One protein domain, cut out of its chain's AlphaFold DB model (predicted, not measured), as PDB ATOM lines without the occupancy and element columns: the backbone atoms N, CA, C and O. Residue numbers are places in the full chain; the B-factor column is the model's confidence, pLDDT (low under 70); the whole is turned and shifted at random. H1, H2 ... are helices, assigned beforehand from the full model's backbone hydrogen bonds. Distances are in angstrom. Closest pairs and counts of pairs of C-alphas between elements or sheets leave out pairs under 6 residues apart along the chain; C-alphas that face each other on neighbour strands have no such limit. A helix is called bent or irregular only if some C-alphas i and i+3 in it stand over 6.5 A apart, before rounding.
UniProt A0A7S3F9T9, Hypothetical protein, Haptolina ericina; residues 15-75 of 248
ATOM      1  N   ALA A  15     -12.400 -15.810 -50.047       45.78
ATOM      2  CA  ALA A  15     -12.999 -15.340 -51.288       45.78
ATOM      3  C   ALA A  15     -12.466 -13.972 -51.764       45.78
ATOM      4  O   ALA A  15     -13.100 -13.353 -52.606       45.78
ATOM      5  N   CYS A  16     -11.336 -13.472 -51.254       43.69
ATOM      6  CA  CYS A  16     -10.569 -12.374 -51.854       43.69
ATOM      7  C   CYS A  16      -9.282 -12.874 -52.522       43.69
ATOM      8  O   CYS A  16      -8.805 -12.207 -53.432       43.69
ATOM      9  N   ALA A  17      -8.755 -14.030 -52.096       36.06
ATOM     10  CA  ALA A  17      -7.392 -14.493 -52.373       36.06
ATOM     11  C   ALA A  17      -7.209 -15.302 -53.683       36.06
ATOM     12  O   ALA A  17      -6.084 -15.662 -54.033       36.06
ATOM     13  N   VAL A  18      -8.285 -15.614 -54.415       36.28
ATOM     14  CA  VAL A  18      -8.248 -16.481 -55.610       36.28
ATOM     15  C   VAL A  18      -9.204 -15.933 -56.675       36.28
ATOM     16  O   VAL A  18     -10.396 -16.136 -56.550       36.28
ATOM     17  N   SER A  19      -8.747 -15.200 -57.699       39.97
ATOM     18  CA  SER A  19      -9.604 -14.705 -58.814       39.97
ATOM     19  C   SER A  19     -10.893 -13.933 -58.412       39.97
ATOM     20  O   SER A  19     -11.885 -13.865 -59.138       39.97
ATOM     21  N   CYS A  20     -10.893 -13.300 -57.238       47.88
ATOM     22  CA  CYS A  20     -12.050 -13.360 -56.344       47.88
ATOM     23  C   CYS A  20     -12.972 -12.121 -56.273       47.88
ATOM     24  O   CYS A  20     -13.834 -12.023 -55.401       47.88
ATOM     25  N   GLY A  21     -12.871 -11.189 -57.225       61.69
ATOM     26  CA  GLY A  21     -13.785 -10.038 -57.282       61.69
ATOM     27  C   GLY A  21     -15.254 -10.450 -57.459       61.69
ATOM     28  O   GLY A  21     -16.130  -9.921 -56.781       61.69
ATOM     29  N   GLN A  22     -15.530 -11.430 -58.327       68.50
ATOM     30  CA  GLN A  22     -16.902 -11.865 -58.628       68.50
ATOM     31  C   GLN A  22     -17.526 -12.717 -57.516       68.50
ATOM     32  O   GLN A  22     -18.709 -12.555 -57.233       68.50
ATOM     33  N   VAL A  23     -16.753 -13.591 -56.863       79.31
ATOM     34  CA  VAL A  23     -17.267 -14.445 -55.777       79.31
ATOM     35  C   VAL A  23     -17.564 -13.613 -54.533       79.31
ATOM     36  O   VAL A  23     -18.673 -13.695 -54.008       79.31
ATOM     37  N   ALA A  24     -16.628 -12.762 -54.095       82.12
ATOM     38  CA  ALA A  24     -16.886 -11.850 -52.981       82.12
ATOM     39  C   ALA A  24     -18.056 -10.906 -53.280       82.12
ATOM     40  O   ALA A  24     -18.904 -10.697 -52.417       82.12
ATOM     41  N   LEU A  25     -18.157 -10.396 -54.514       85.19
ATOM     42  CA  LEU A  25     -19.293  -9.577 -54.932       85.19
ATOM     43  C   LEU A  25     -20.617 -10.350 -54.863       85.19
ATOM     44  O   LEU A  25     -21.601  -9.821 -54.346       85.19
ATOM     45  N   ALA A  26     -20.654 -11.595 -55.344       87.75
ATOM     46  CA  ALA A  26     -21.844 -12.440 -55.279       87.75
ATOM     47  C   ALA A  26     -22.269 -12.701 -53.825       87.75
ATOM     48  O   ALA A  26     -23.441 -12.549 -53.491       87.75
ATOM     49  N   LEU A  27     -21.315 -13.007 -52.939       89.88
ATOM     50  CA  LEU A  27     -21.574 -13.198 -51.508       89.88
ATOM     51  C   LEU A  27     -22.082 -11.911 -50.843       89.88
ATOM     52  O   LEU A  27     -23.071 -11.941 -50.113       89.88
ATOM     53  N   ALA A  28     -21.442 -10.773 -51.126       90.00
ATOM     54  CA  ALA A  28     -21.803  -9.470 -50.571       90.00
ATOM     55  C   ALA A  28     -23.178  -8.970 -51.045       90.00
ATOM     56  O   ALA A  28     -23.822  -8.192 -50.342       90.00
ATOM     57  N   THR A  29     -23.633  -9.403 -52.225       91.06
ATOM     58  CA  THR A  29     -24.912  -8.981 -52.827       91.06
ATOM     59  C   THR A  29     -26.028 -10.022 -52.705       91.06
ATOM     60  O   THR A  29     -27.164  -9.739 -53.091       91.06
ATOM     61  N   GLN A  30     -25.753 -11.199 -52.133       93.44
ATOM     62  CA  GLN A  30     -26.762 -12.225 -51.871       93.44
ATOM     63  C   GLN A  30     -27.836 -11.710 -50.901       93.44
ATOM     64  O   GLN A  30     -27.536 -11.099 -49.875       93.44
ATOM     65  N   THR A  31     -29.102 -11.998 -51.211       95.00
ATOM     66  CA  THR A  31     -30.265 -11.589 -50.403       95.00
ATOM     67  C   THR A  31     -30.988 -12.751 -49.726       95.00
ATOM     68  O   THR A  31     -31.775 -12.540 -48.805       95.00
ATOM     69  N   THR A  32     -30.721 -13.989 -50.140       95.44
ATOM     70  CA  THR A  32     -31.301 -15.194 -49.535       95.44
ATOM     71  C   THR A  32     -30.494 -15.659 -48.328       95.44
ATOM     72  O   THR A  32     -29.297 -15.392 -48.224       95.44
ATOM     73  N   PHE A  33     -31.140 -16.372 -47.407       93.25
ATOM     74  CA  PHE A  33     -30.465 -16.961 -46.252       93.25
ATOM     75  C   PHE A  33     -29.404 -17.995 -46.688       93.25
ATOM     76  O   PHE A  33     -29.717 -18.808 -47.563       93.25
ATOM     77  N   PRO A  34     -28.211 -18.038 -46.059       92.44
ATOM     78  CA  PRO A  34     -27.629 -17.051 -45.136       92.44
ATOM     79  C   PRO A  34     -26.940 -15.895 -45.894       92.44
ATOM     80  O   PRO A  34     -26.202 -16.139 -46.846       92.44
ATOM     81  N   SER A  35     -27.174 -14.632 -45.510       94.06
ATOM     82  CA  SER A  35     -26.488 -13.461 -46.099       94.06
ATOM     83  C   SER A  35     -26.729 -12.161 -45.323       94.06
ATOM     84  O   SER A  35     -27.681 -12.052 -44.547       94.06
ATOM     85  N   TRP A  36     -25.923 -11.127 -45.595       94.75
ATOM     86  CA  TRP A  36     -26.197  -9.766 -45.114       94.75
ATOM     87  C   TRP A  36     -27.466  -9.170 -45.740       94.75
ATOM     88  O   TRP A  36     -28.191  -8.427 -45.078       94.75
ATOM     89  N   GLY A  37     -27.793  -9.521 -46.990       95.12
ATOM     90  CA  GLY A  37     -29.052  -9.102 -47.607       95.12
ATOM     91  C   GLY A  37     -30.276  -9.746 -46.943       95.12
ATOM     92  O   GLY A  37     -31.313  -9.094 -46.812       95.12
ATOM     93  N   TYR A  38     -30.147 -10.974 -46.427       95.56
ATOM     94  CA  TYR A  38     -31.176 -11.586 -45.587       95.56
ATOM     95  C   TYR A  38     -31.390 -10.784 -44.297       95.56
ATOM     96  O   TYR A  38     -32.535 -10.458 -43.984       95.56
ATOM     97  N   TRP A  39     -30.325 -10.388 -43.591       95.44
ATOM     98  CA  TRP A  39     -30.438  -9.507 -42.418       95.44
ATOM     99  C   TRP A  39     -31.145  -8.191 -42.742       95.44
ATOM    100  O   TRP A  39     -32.071  -7.798 -42.032       95.44
ATOM    101  N   ALA A  40     -30.779  -7.547 -43.855       95.31
ATOM    102  CA  ALA A  40     -31.453  -6.335 -44.314       95.31
ATOM    103  C   ALA A  40     -32.956  -6.575 -44.552       95.31
ATOM    104  O   ALA A  40     -33.784  -5.781 -44.107       95.31
ATOM    105  N   SER A  41     -33.334  -7.711 -45.155       96.25
ATOM    106  CA  SER A  41     -34.744  -8.095 -45.345       96.25
ATOM    107  C   SER A  41     -35.507  -8.326 -44.031       96.25
ATOM    108  O   SER A  41     -36.736  -8.255 -44.008       96.25
ATOM    109  N   LYS A  42     -34.789  -8.593 -42.932       95.31
ATOM    110  CA  LYS A  42     -35.325  -8.744 -41.572       95.31
ATOM    111  C   LYS A  42     -35.266  -7.456 -40.744       95.31
ATOM    112  O   LYS A  42     -35.654  -7.480 -39.581       95.31
ATOM    113  N   GLY A  43     -34.834  -6.338 -41.329       96.00
ATOM    114  CA  GLY A  43     -34.778  -5.037 -40.656       96.00
ATOM    115  C   GLY A  43     -33.538  -4.824 -39.786       96.00
ATOM    116  O   GLY A  43     -33.555  -3.953 -38.918       96.00
ATOM    117  N   ALA A  44     -32.463  -5.590 -40.000       95.19
ATOM    118  CA  ALA A  44     -31.207  -5.375 -39.290       95.19
ATOM    119  C   ALA A  44     -30.621  -3.983 -39.589       95.19
ATOM    120  O   ALA A  44     -30.447  -3.601 -40.745       95.19
ATOM    121  N   THR A  45     -30.274  -3.244 -38.535       95.31
ATOM    122  CA  THR A  45     -29.558  -1.952 -38.605       95.31
ATOM    123  C   THR A  45     -28.115  -2.047 -38.105       95.31
ATOM    124  O   THR A  45     -27.361  -1.079 -38.155       95.31
ATOM    125  N   THR A  46     -27.738  -3.220 -37.606       94.94
ATOM    126  CA  THR A  46     -26.456  -3.579 -36.994       94.94
ATOM    127  C   THR A  46     -26.108  -5.010 -37.407       94.94
ATOM    128  O   THR A  46     -26.918  -5.704 -38.023       94.94
ATOM    129  N   CYS A  47     -24.884  -5.441 -37.125       93.69
ATOM    130  CA  CYS A  47     -24.417  -6.783 -37.465       93.69
ATOM    131  C   CYS A  47     -24.839  -7.784 -36.394       93.69
ATOM    132  O   CYS A  47     -24.746  -7.470 -35.214       93.69
ATOM    133  N   TRP A  48     -25.305  -8.969 -36.777       93.38
ATOM    134  CA  TRP A  48     -25.763  -9.982 -35.823       93.38
ATOM    135  C   TRP A  48     -24.676 -11.023 -35.541       93.38
ATOM    136  O   TRP A  48     -23.734 -11.197 -36.315       93.38
ATOM    137  N   GLU A  49     -24.794 -11.718 -34.412       90.81
ATOM    138  CA  GLU A  49     -23.864 -12.784 -34.017       90.81
ATOM    139  C   GLU A  49     -23.949 -14.007 -34.935       90.81
ATOM    140  O   GLU A  49     -22.933 -14.635 -35.223       90.81
ATOM    141  N   ASN A  50     -25.153 -14.318 -35.429       90.06
ATOM    142  CA  ASN A  50     -25.423 -15.432 -36.332       90.06
ATOM    143  C   ASN A  50     -26.332 -15.014 -37.505       90.06
ATOM    144  O   ASN A  50     -26.939 -13.942 -37.518       90.06
ATOM    145  N   TRP A  51     -26.448 -15.880 -38.514       90.81
ATOM    146  CA  TRP A  51     -27.208 -15.569 -39.728       90.81
ATOM    147  C   TRP A  51     -28.727 -15.560 -39.535       90.81
ATOM    148  O   TRP A  51     -29.416 -14.812 -40.226       90.81
ATOM    149  N   SER A  52     -29.258 -16.387 -38.631       89.75
ATOM    150  CA  SER A  52     -30.704 -16.527 -38.420       89.75
ATOM    151  C   SER A  52     -31.293 -15.388 -37.580       89.75
ATOM    152  O   SER A  52     -32.467 -15.062 -37.749       89.75
ATOM    153  N   GLY A  53     -30.493 -14.776 -36.699       87.69
ATOM    154  CA  GLY A  53     -30.939 -13.780 -35.726       87.69
ATOM    155  C   GLY A  53     -31.743 -14.358 -34.559       87.69
ATOM    156  O   GLY A  53     -32.283 -13.589 -33.768       87.69
ATOM    157  N   ILE A  54     -31.841 -15.684 -34.445       87.25
ATOM    158  CA  ILE A  54     -32.565 -16.388 -33.379       87.25
ATOM    159  C   ILE A  54     -31.696 -17.503 -32.796       87.25
ATOM    160  O   ILE A  54     -30.721 -17.926 -33.422       87.25
ATOM    161  N   ALA A  55     -32.063 -17.980 -31.608       86.62
ATOM    162  CA  ALA A  55     -31.450 -19.165 -31.021       86.62
ATOM    163  C   ALA A  55     -31.682 -20.397 -31.915       86.62
ATOM    164  O   ALA A  55     -32.765 -20.582 -32.477       86.62
ATOM    165  N   ASP A  56     -30.672 -21.255 -32.026       81.00
ATOM    166  CA  ASP A  56     -30.743 -22.515 -32.767       81.00
ATOM    167  C   ASP A  56     -29.943 -23.620 -32.037       81.00
ATOM    168  O   ASP A  56     -29.267 -23.339 -31.047       81.00
ATOM    169  N   PRO A  57     -30.009 -24.897 -32.466       78.69
ATOM    170  CA  PRO A  57     -29.314 -25.988 -31.774       78.69
ATOM    171  C   PRO A  57     -27.788 -25.825 -31.673       78.69
ATOM    172  O   PRO A  57     -27.172 -26.437 -30.802       78.69
ATOM    173  N   SER A  58     -27.179 -25.036 -32.563       72.12
ATOM    174  CA  SER A  58     -25.749 -24.717 -32.571       72.12
ATOM    175  C   SER A  58     -25.403 -23.452 -31.777       72.12
ATOM    176  O   SER A  58     -24.255 -23.302 -31.366       72.12
ATOM    177  N   HIS A  59     -26.390 -22.592 -31.503       71.62
ATOM    178  CA  HIS A  59     -26.272 -21.398 -30.662       71.62
ATOM    179  C   HIS A  59     -27.512 -21.259 -29.756       71.62
ATOM    180  O   HIS A  59     -28.470 -20.569 -30.116       71.62
ATOM    181  N   PRO A  60     -27.540 -21.962 -28.605       68.00
ATOM    182  CA  PRO A  60     -28.732 -22.069 -27.766       68.00
ATOM    183  C   PRO A  60     -29.197 -20.780 -27.055       68.00
ATOM    184  O   PRO A  60     -30.404 -20.686 -26.816       68.00
ATOM    185  N   PRO A  61     -28.347 -19.797 -26.678       83.25
ATOM    186  CA  PRO A  61     -28.855 -18.507 -26.208       83.25
ATOM    187  C   PRO A  61     -29.341 -17.641 -27.381       83.25
ATOM    188  O   PRO A  61     -28.921 -17.825 -28.522       83.25
ATOM    189  N   GLU A  62     -30.209 -16.663 -27.102       84.38
ATOM    190  CA  GLU A  62     -30.573 -15.661 -28.110       84.38
ATOM    191  C   GLU A  62     -29.317 -14.890 -28.559       84.38
ATOM    192  O   GLU A  62     -28.599 -14.354 -27.707       84.38
ATOM    193  N   PRO A  63     -29.024 -14.837 -29.872       88.06
ATOM    194  CA  PRO A  63     -27.841 -14.163 -30.380       88.06
ATOM    195  C   PRO A  63     -27.960 -12.652 -30.204       88.06
ATOM    196  O   PRO A  63     -29.036 -12.069 -30.366       88.06
ATOM    197  N   THR A  64     -26.834 -11.986 -29.960       91.06
ATOM    198  CA  THR A  64     -26.823 -10.518 -29.993       91.06
ATOM    199  C   THR A  64     -27.029 -10.009 -31.422       91.06
ATOM    200  O   THR A  64     -26.444 -10.503 -32.388       91.06
ATOM    201  N   HIS A  65     -27.845  -8.964 -31.562       93.31
ATOM    202  CA  HIS A  65     -28.042  -8.253 -32.827       93.31
ATOM    203  C   HIS A  65     -27.045  -7.109 -33.028       93.31
ATOM    204  O   HIS A  65     -27.249  -6.281 -33.901       93.31
ATOM    205  N   ASN A  66     -25.970  -7.042 -32.239       94.56
ATOM    206  CA  ASN A  66     -24.929  -6.025 -32.377       94.56
ATOM    207  C   ASN A  66     -23.531  -6.615 -32.122       94.56
ATOM    208  O   ASN A  66     -22.914  -6.390 -31.079       94.56
ATOM    209  N   HIS A  67     -23.048  -7.408 -33.075       91.19
ATOM    210  CA  HIS A  67     -21.785  -8.134 -33.035       91.19
ATOM    211  C   HIS A  67     -21.035  -8.023 -34.367       91.19
ATOM    212  O   HIS A  67     -21.546  -8.375 -35.427       91.19
ATOM    213  N   ILE A  68     -19.793  -7.535 -34.329       90.19
ATOM    214  CA  ILE A  68     -19.049  -7.132 -35.538       90.19
ATOM    215  C   ILE A  68     -18.483  -8.303 -36.354       90.19
ATOM    216  O   ILE A  68     -18.183  -8.131 -37.533       90.19
ATOM    217  N   PHE A  69     -18.332  -9.483 -35.749       87.69
ATOM    218  CA  PHE A  69     -17.547 -10.597 -36.300       87.69
ATOM    219  C   PHE A  69     -17.893 -10.945 -37.758       87.69
ATOM    220  O   PHE A  69     -17.006 -10.988 -38.605       87.69
ATOM    221  N   LEU A  70     -19.180 -11.095 -38.076       88.25
ATOM    222  CA  LEU A  70     -19.637 -11.452 -39.423       88.25
ATOM    223  C   LEU A  70     -19.662 -10.273 -40.409       88.25
ATOM    224  O   LEU A  70     -19.886 -10.477 -41.595       88.25
ATOM    225  N   CYS A  71     -19.442  -9.037 -39.960       91.50
ATOM    226  CA  CYS A  71     -19.370  -7.854 -40.825       91.50
ATOM    227  C   CYS A  71     -17.950  -7.326 -41.031       91.50
ATOM    228  O   CYS A  71     -17.734  -6.555 -41.966       91.50
ATOM    229  N   GLY A  72     -16.991  -7.707 -40.182       88.19
ATOM    230  CA  GLY A  72     -15.615  -7.211 -40.256       88.19
ATOM    231  C   GLY A  72     -14.997  -7.435 -41.635       88.19
ATOM    232  O   GLY A  72     -14.522  -6.487 -42.261       88.19
ATOM    233  N   GLY A  73     -15.113  -8.660 -42.155       86.69
ATOM    234  CA  GLY A  73     -14.601  -8.998 -43.482       86.69
ATOM    235  C   GLY A  73     -15.319  -8.289 -44.627       86.69
ATOM    236  O   GLY A  73     -14.674  -7.863 -45.582       86.69
ATOM    237  N   LEU A  74     -16.638  -8.085 -44.520       89.69
ATOM    238  CA  LEU A  74     -17.387  -7.310 -45.511       89.69
ATOM    239  C   LEU A  74     -16.891  -5.862 -45.559       89.69
ATOM    240  O   LEU A  74     -16.665  -5.321 -46.640       89.69
ATOM    241  N   GLY A  75     -16.686  -5.251 -44.389       90.38
ATOM    242  CA  GLY A  75     -16.127  -3.908 -44.277       90.38
ATOM    243  C   GLY A  75     -14.741  -3.815 -44.909       90.38
ATOM    244  O   GLY A  75     -14.505  -2.923 -45.724       90.38
TER     245      GLY A  75
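Overview. This is residues 15 to 75 of the 248 residues of the protein "Hypothetical protein" of Haptolina ericina (UniProt A0A7S3F9T9). What shape is it? With little regular structure, it is elongated: H1 and H2 follow one another, then residues 42 to 68 loop out and fold back to H3, near H1. What builds it? The printed part has 61 residues, all helix by class, with H1, H2, H3 in order holding 22. It is only just compact, close to loose: radius of gyration of the C-alphas 12.5 A, spans 38 by 21 by 20 A.

Arrangement. What meets H1? H1, residues 21 to 29, touches H2, residues 36 to 41, only at the corner; the closest C-alphas, of Thr 29 and Gly 37, are 6.7 A apart. They run the same way at a shallow tilt of 28 degrees. And H3? H3, residues 69 to 75, is close to but not clearly touching H1; the closest C-alphas, of Ala 28 and Leu 74, are 7.1 A apart. Every O i to N i+4 pair is within hydrogen-bond range in H1 and H2; in H3 1 of 3 is, beside 2 of 4 O i to N i+3 pairs.

Along the chain. Where is H1? It runs 12.0 A from C-alpha 21 at (-13.785, -10.038, -57.282). Where is H3? It runs 10.5 A to C-alpha 75 at (-16.127, -3.908, -44.277), and is only just irregular: C-alphas 70 and 73 are 6.9 A apart.

Size, cuts and confidence. Which link is long? H2 to H3, 27 residues; the printed part has no cut. Where is pLDDT under 70? At residues 15 to 22 and 60.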